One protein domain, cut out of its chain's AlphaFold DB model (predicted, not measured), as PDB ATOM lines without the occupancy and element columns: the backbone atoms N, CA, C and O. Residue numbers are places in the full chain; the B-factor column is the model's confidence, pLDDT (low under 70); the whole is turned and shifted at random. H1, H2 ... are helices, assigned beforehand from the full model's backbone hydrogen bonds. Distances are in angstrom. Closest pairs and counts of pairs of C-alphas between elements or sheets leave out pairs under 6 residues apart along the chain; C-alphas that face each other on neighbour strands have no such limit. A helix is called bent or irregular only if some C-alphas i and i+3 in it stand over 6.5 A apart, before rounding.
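This is residues 45 to 92 of the 132 residues of the protein "Zinc ribbon domain-containing protein" of Phycisphaerales bacterium (UniProt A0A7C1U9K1). Two helices, H2 and H3, fold back on each other as a helical hairpin, with the short helix H1 at one side of the pair, close to H3 and near H2 without clearly touching either. A long loop, residues 60 to 70, joins H1 to H2, and an irregular lead-in, residues 45 to 54, comes before H1; this lead-in and the loop hold the two C-alphas farthest apart in the domain. The printed part has 48 residues, with three named helices in the order H1, H2, H3 and no named strand. The class is all helix, although under half of the printed residues, 23 of the 48, are in named elements. The whole is compact, with a radius of gyration of the C-alphas of 10.5 A, yet its outline is elongated, with spans of 31 by 19 by 18 A.

The longest helix is H3, residues 82 to 91. It touches H2, residues 71 to 78, with 8 pairs of C-alphas within 8 A. The closest C-alphas of the two are those of Phe 76 and Asn 84, 5.4 A apart. Their lines stand at a shallow tilt of 26 degrees and run opposite ways. Their centres are 9.8 A apart. With the tight link of 3 residues between them, H2 and H3 form a helical hairpin, two helices that follow each other in the chain, touch and run opposite ways. H1, residues 55 to 59, is close to H3 but not clearly touching it, with 2 pairs of C-alphas within 8 A. The closest C-alphas of H1 and H3 are those of Ile 56 and Arg 82, 7.1 A apart, and the centres of the two helices are 12.3 A apart. H1 and H2 are near each other, with 5 pairs of C-alphas within 10 A; their closest C-alphas are 8.4 A apart. In H2 and H3 every O i to N i+4 pair is within hydrogen-bond range. In H1 the count is 0 of 1, while 2 of its 2 O i to N i+3 pairs are within range.

H3 runs from Arg 82, with its C-alpha at (35.608, 23.776, -3.820), to Ala 91, with its C-alpha at (45.171, 14.996, 1.691). It has 10 residues and measures 14.1 A from first to last C-alpha. H2 runs from Pro 71 to Arg 78, 8 residues and 10.6 A from first to last C-alpha, and C-alpha 71 is at (48.720, 23.378, 7.003). H1 runs from Trp 55, with its C-alpha at (27.400, 23.600, 2.103), to Val 59, 5 residues and 7.0 A from first to last C-alpha. None of the three helices is bent or irregular. Before H1, residues 48 to 50 are a helical run too short to bear a name.

The two C-alphas farthest apart are those of Thr 46 and Glu 67, 31.7 A. The first and last printed C-alphas, those of Gly 45 and Arg 92, are 29.4 A apart. The printed part runs from residue 45 to residue 92 without a cut, within a full chain of 132 residues. The link from H1 to H2, with 11 residues between them, is long, and the link from H2 to H3 is tight. The mean pLDDT of the printed part is 83.6. The model's confidence is low, under 70, at residues 45 to 52. The mean pLDDT is 88 for H1, 93 for H2 and 92 for H3.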
ATOM      1  N   GLY A  45      37.221  41.838  -5.821       51.84
ATOM      2  CA  GLY A  45      37.911  40.608  -5.482       51.84
ATOM      3  C   GLY A  45      36.860  39.527  -5.574       51.84
ATOM      4  O   GLY A  45      36.046  39.385  -4.662       51.84
ATOM      5  N   THR A  46      36.794  38.859  -6.721       50.25
ATOM      6  CA  THR A  46      35.835  37.814  -6.995       50.25
ATOM      7  C   THR A  46      36.289  36.695  -6.100       50.25
ATOM      8  O   THR A  46      37.155  35.887  -6.419       50.25
ATOM      9  N   ASN A  47      35.743  36.709  -4.893       51.22
ATOM     10  CA  ASN A  47      35.750  35.569  -4.030       51.22
ATOM     11  C   ASN A  47      34.908  34.546  -4.792       51.22
ATOM     12  O   ASN A  47      33.682  34.537  -4.687       51.22
ATOM     13  N   CYS A  48      35.562  33.701  -5.593       49.25
ATOM     14  CA  CYS A  48      34.926  32.561  -6.256       49.25
ATOM     15  C   CYS A  48      34.230  31.645  -5.230       49.25
ATOM     16  O   CYS A  48      33.396  30.832  -5.598       49.25
ATOM     17  N   ALA A  49      34.496  31.839  -3.933       48.69
ATOM     18  CA  ALA A  49      33.732  31.284  -2.825       48.69
ATOM     19  C   ALA A  49      32.213  31.575  -2.877       48.69
ATOM     20  O   ALA A  49      31.465  30.874  -2.205       48.69
ATOM     21  N   ASN A  50      31.740  32.581  -3.632       52.88
ATOM     22  CA  ASN A  50      30.304  32.804  -3.874       52.88
ATOM     23  C   ASN A  50      29.734  31.973  -5.043       52.88
ATOM     24  O   ASN A  50      28.519  31.830  -5.128       52.88
ATOM     25  N   GLU A  51      30.574  31.408  -5.919       57.22
ATOM     26  CA  GLU A  51      30.171  30.388  -6.912       57.22
ATOM     27  C   GLU A  51      30.235  28.965  -6.337       57.22
ATOM     28  O   GLU A  51      29.728  28.003  -6.920       57.22
ATOM     29  N   ASP A  52      30.891  28.815  -5.192       66.56
ATOM     30  CA  ASP A  52      31.039  27.546  -4.510       66.56
ATOM     31  C   ASP A  52      29.770  27.202  -3.714       66.56
ATOM     32  O   ASP A  52      29.067  28.064  -3.189       66.56
ATOM     33  N   ALA A  53      29.459  25.908  -3.631       76.62
ATOM     34  CA  ALA A  53      28.233  25.443  -2.996       76.62
ATOM     35  C   ALA A  53      28.150  25.882  -1.521       76.62
ATOM     36  O   ALA A  53      29.107  25.694  -0.766       76.62
ATOM     37  N   GLU A  54      26.984  26.388  -1.094       78.94
ATOM     38  CA  GLU A  54      26.765  26.929   0.261       78.94
ATOM     39  C   GLU A  54      27.194  25.958   1.375       78.94
ATOM     40  O   GLU A  54      27.737  26.374   2.401       78.94
ATOM     41  N   TRP A  55      27.038  24.648   1.146       86.75
ATOM     42  CA  TRP A  55      27.400  23.600   2.103       86.75
ATOM     43  C   TRP A  55      28.909  23.472   2.362       86.75
ATOM     44  O   TRP A  55      29.299  22.885   3.364       86.75
ATOM     45  N   ILE A  56      29.794  24.009   1.516       88.69
ATOM     46  CA  ILE A  56      31.247  23.880   1.730       88.69
ATOM     47  C   ILE A  56      31.682  24.601   3.014       88.69
ATOM     48  O   ILE A  56      32.581  24.131   3.714       88.69
ATOM     49  N   ARG A  57      31.011  25.700   3.381       86.50
ATOM     50  CA  ARG A  57      31.311  26.431   4.619       86.50
ATOM     51  C   ARG A  57      30.993  25.614   5.869       86.50
ATOM     52  O   ARG A  57      31.786  25.653   6.809       86.50
ATOM     53  N   SER A  58      29.911  24.832   5.875       89.31
ATOM     54  CA  SER A  58      29.555  24.006   7.040       89.31
ATOM     55  C   SER A  58      30.584  22.904   7.306       89.31
ATOM     56  O   SER A  58      30.829  22.541   8.453       89.31
ATOM     57  N   VAL A  59      31.306  22.444   6.277       90.56
ATOM     58  CA  VAL A  59      32.402  21.475   6.451       90.56
ATOM     59  C   VAL A  59      33.523  22.031   7.338       90.56
ATOM     60  O   VAL A  59      34.186  21.268   8.035       90.56
ATOM     61  N   THR A  60      33.728  23.350   7.394       90.06
ATOM     62  CA  THR A  60      34.779  23.955   8.240       90.06
ATOM     63  C   THR A  60      34.562  23.748   9.744       90.06
ATOM     64  O   THR A  60      35.483  23.957  10.540       90.06
ATOM     65  N   GLU A  61      33.369  23.317  10.157       89.19
ATOM     66  CA  GLU A  61      33.048  22.982  11.546       89.19
ATOM     67  C   GLU A  61      33.714  21.680  11.998       89.19
ATOM     68  O   GLU A  61      34.132  21.573  13.149       89.19
ATOM     69  N   VAL A  62      33.879  20.714  11.086       88.56
ATOM     70  CA  VAL A  62      34.462  19.395  11.390       88.56
ATOM     71  C   VAL A  62      35.975  19.330  11.160       88.56
ATOM     72  O   VAL A  62      36.611  18.312  11.436       88.56
ATOM     73  N   VAL A  63      36.574  20.410  10.654       91.38
ATOM     74  CA  VAL A  63      38.014  20.494  10.386       91.38
ATOM     75  C   VAL A  63      38.774  20.753  11.694       91.38
ATOM     76  O   VAL A  63      38.389  21.645  12.453       91.38
ATOM     77  N   PRO A  64      39.883  20.041  11.974       89.25
ATOM     78  CA  PRO A  64      40.718  20.324  13.141       89.25
ATOM     79  C   PRO A  64      41.312  21.738  13.103       89.25
ATOM     80  O   PRO A  64      41.911  22.134  12.107       89.25
ATOM     81  N   LYS A  65      41.178  22.484  14.209       88.69
ATOM     82  CA  LYS A  65      41.682  23.869  14.355       88.69
ATOM     83  C   LYS A  65      42.790  24.027  15.412       88.69
ATOM     84  O   LYS A  65      43.363  25.103  15.523       88.69
ATOM     85  N   GLY A  66      43.065  22.982  16.200       87.19
ATOM     86  CA  GLY A  66      44.024  23.004  17.316       87.19
ATOM     87  C   GLY A  66      45.466  22.658  16.927       87.19
ATOM     88  O   GLY A  66      45.850  22.761  15.765       87.19
ATOM     89  N   GLU A  67      46.260  22.203  17.903       83.31
ATOM     90  CA  GLU A  67      47.653  21.754  17.699       83.31
ATOM     91  C   GLU A  67      47.763  20.628  16.656       83.31
ATOM     92  O   GLU A  67      48.711  20.599  15.877       83.31
ATOM     93  N   ASP A  68      46.737  19.778  16.556       83.94
ATOM     94  CA  ASP A  68      46.656  18.675  15.589       83.94
ATOM     95  C   ASP A  68      46.321  19.126  14.145       83.94
ATOM     96  O   ASP A  68      46.152  18.293  13.249       83.94
ATOM     97  N   ALA A  69      46.156  20.433  13.895       90.00
ATOM     98  CA  ALA A  69      45.780  20.968  12.585       90.00
ATOM     99  C   ALA A  69      46.985  21.080  11.641       90.00
ATOM    100  O   ALA A  69      47.940  21.823  11.902       90.00
ATOM    101  N   THR A  70      46.895  20.409  10.493       92.06
ATOM    102  CA  THR A  70      47.875  20.478   9.405       92.06
ATOM    103  C   THR A  70      47.761  21.800   8.631       92.06
ATOM    104  O   THR A  70      46.725  22.471   8.684       92.06
ATOM    105  N   PRO A  71      48.786  22.183   7.847       93.81
ATOM    106  CA  PRO A  71      48.720  23.378   7.003       93.81
ATOM    107  C   PRO A  71      47.539  23.372   6.022       93.81
ATOM    108  O   PRO A  71      46.948  24.416   5.766       93.81
ATOM    109  N   ILE A  72      47.153  22.197   5.515       92.81
ATOM    110  CA  ILE A  72      46.041  22.047   4.565       92.81
ATOM    111  C   ILE A  72      44.692  22.288   5.256       92.81
ATOM    112  O   ILE A  72      43.791  22.864   4.651       92.81
ATOM    113  N   ASP A  73      44.559  21.897   6.527       93.81
ATOM    114  CA  ASP A  73      43.354  22.173   7.318       93.81
ATOM    115  C   ASP A  73      43.168  23.677   7.527       93.81
ATOM    116  O   ASP A  73      42.080  24.212   7.325       93.81
ATOM    117  N   ARG A  74      44.256  24.374   7.880       93.31
ATOM    118  CA  ARG A  74      44.249  25.829   8.090       93.31
ATOM    119  C   ARG A  74      43.941  26.581   6.798       93.31
ATOM    120  O   ARG A  74      43.163  27.529   6.825       93.31
ATOM    121  N   GLU A  75      44.514  26.134   5.682       92.44
ATOM    122  CA  GLU A  75      44.263  26.709   4.357       92.44
ATOM    123  C   GLU A  75      42.786  26.591   3.965       92.44
ATOM    124  O   GLU A  75      42.172  27.572   3.548       92.44
ATOM    125  N   PHE A  76      42.179  25.418   4.162       92.50
ATOM    126  CA  PHE A  76      40.764  25.218   3.858       92.50
ATOM    127  C   PHE A  76      39.841  26.054   4.758       92.50
ATOM    128  O   PHE A  76      38.895  26.658   4.258       92.50
ATOM    129  N   VAL A  77      40.132  26.153   6.062       91.50
ATOM    130  CA  VAL A  77      39.360  27.004   6.989       91.50
ATOM    131  C   VAL A  77      39.463  28.484   6.613       91.50
ATOM    132  O   VAL A  77      38.479  29.211   6.716       91.50
ATOM    133  N   ARG A  78      40.640  28.937   6.165       90.12
ATOM    134  CA  ARG A  78      40.861  30.326   5.749       90.12
ATOM    135  C   ARG A  78      40.157  30.658   4.435       90.12
ATOM    136  O   ARG A  78      39.650  31.766   4.294       90.12
ATOM    137  N   ASN A  79      40.155  29.727   3.482       89.69
ATOM    138  CA  ASN A  79      39.580  29.929   2.158       89.69
ATOM    139  C   ASN A  79      38.754  28.700   1.717       89.69
ATOM    140  O   ASN A  79      39.286  27.806   1.041       89.69
ATOM    141  N   PRO A  80      37.463  28.631   2.099       89.69
ATOM    142  CA  PRO A  80      36.609  27.463   1.893       89.69
ATOM    143  C   PRO A  80      36.051  27.407   0.464       89.69
ATOM    144  O   PRO A  80      34.853  27.553   0.242       89.69
ATOM    145  N   THR A  81      36.932  27.186  -0.510       88.94
ATOM    146  CA  THR A  81      36.562  26.990  -1.922       88.94
ATOM    147  C   THR A  81      36.428  25.514  -2.272       88.94
ATOM    148  O   THR A  81      37.019  24.651  -1.610       88.94
ATOM    149  N   ARG A  82      35.731  25.177  -3.367       88.12
ATOM    150  CA  ARG A  82      35.608  23.776  -3.820       88.12
ATOM    151  C   ARG A  82      36.955  23.144  -4.169       88.12
ATOM    152  O   ARG A  82      37.155  21.944  -3.950       88.12
ATOM    153  N   THR A  83      37.897  23.934  -4.681       90.19
ATOM    154  CA  THR A  83      39.268  23.488  -4.976       90.19
ATOM    155  C   THR A  83      40.019  23.136  -3.695       90.19
ATOM    156  O   THR A  83      40.589  22.043  -3.601       90.19
ATOM    157  N   ASN A  84      39.957  24.006  -2.681       91.69
ATOM    158  CA  ASN A  84      40.587  23.758  -1.386       91.69
ATOM    159  C   ASN A  84      39.929  22.588  -0.650       91.69
ATOM    160  O   ASN A  84      40.642  21.726  -0.141       91.69
ATOM    161  N   TYR A  85      38.600  22.472  -0.699       91.38
ATOM    162  CA  TYR A  85      37.863  21.321  -0.173       91.38
ATOM    163  C   TYR A  85      38.325  19.999  -0.807       91.38
ATOM    164  O   TYR A  85      38.662  19.048  -0.103       91.38
ATOM    165  N   ARG A  86      38.420  19.931  -2.142       91.06
ATOM    166  CA  ARG A  86      38.899  18.731  -2.857       91.06
ATOM    167  C   ARG A  86      40.350  18.385  -2.528       91.06
ATOM    168  O   ARG A  86      40.706  17.205  -2.504       91.06
ATOM    169  N   ARG A  87      41.202  19.395  -2.326       92.62
ATOM    170  CA  ARG A  87      42.599  19.206  -1.910       92.62
ATOM    171  C   ARG A  87      42.672  18.671  -0.482       92.62
ATOM    172  O   ARG A  87      43.402  17.716  -0.239       92.62
ATOM    173  N   TRP A  88      41.884  19.248   0.418       93.62
ATOM    174  CA  TRP A  88      41.771  18.830   1.810       93.62
ATOM    175  C   TRP A  88      41.257  17.391   1.938       93.62
ATOM    176  O   TRP A  88      41.909  16.569   2.581       93.62
ATOM    177  N   MET A  89      40.179  17.042   1.228       92.50
ATOM    178  CA  MET A  89      39.641  15.677   1.177       92.50
ATOM    179  C   MET A  89      40.688  14.660   0.711       92.50
ATOM    180  O   MET A  89      40.895  13.648   1.376       92.50
ATOM    181  N   ARG A  90      41.406  14.949  -0.387       92.38
ATOM    182  CA  ARG A  90      42.486  14.078  -0.884       92.38
ATOM    183  C   ARG A  90      43.619  13.924   0.124       92.38
ATOM    184  O   ARG A  90      44.062  12.807   0.359       92.38
ATOM    185  N   ALA A  91      44.073  15.022   0.726       91.75
ATOM    186  CA  ALA A  91      45.171  14.996   1.691       91.75
ATOM    187  C   ALA A  91      44.826  14.201   2.959       91.75
ATOM    188  O   ALA A  91      45.688  13.532   3.521       91.75
ATOM    189  N   ARG A  92      43.563  14.249   3.395       88.06
ATOM    190  CA  ARG A  92      43.057  13.475   4.537       88.06
ATOM    191  C   ARG A  92      42.629  12.049   4.174       88.06
ATOM    192  O   ARG A  92      42.244  11.305   5.071       88.06
TER     193      ARG A  92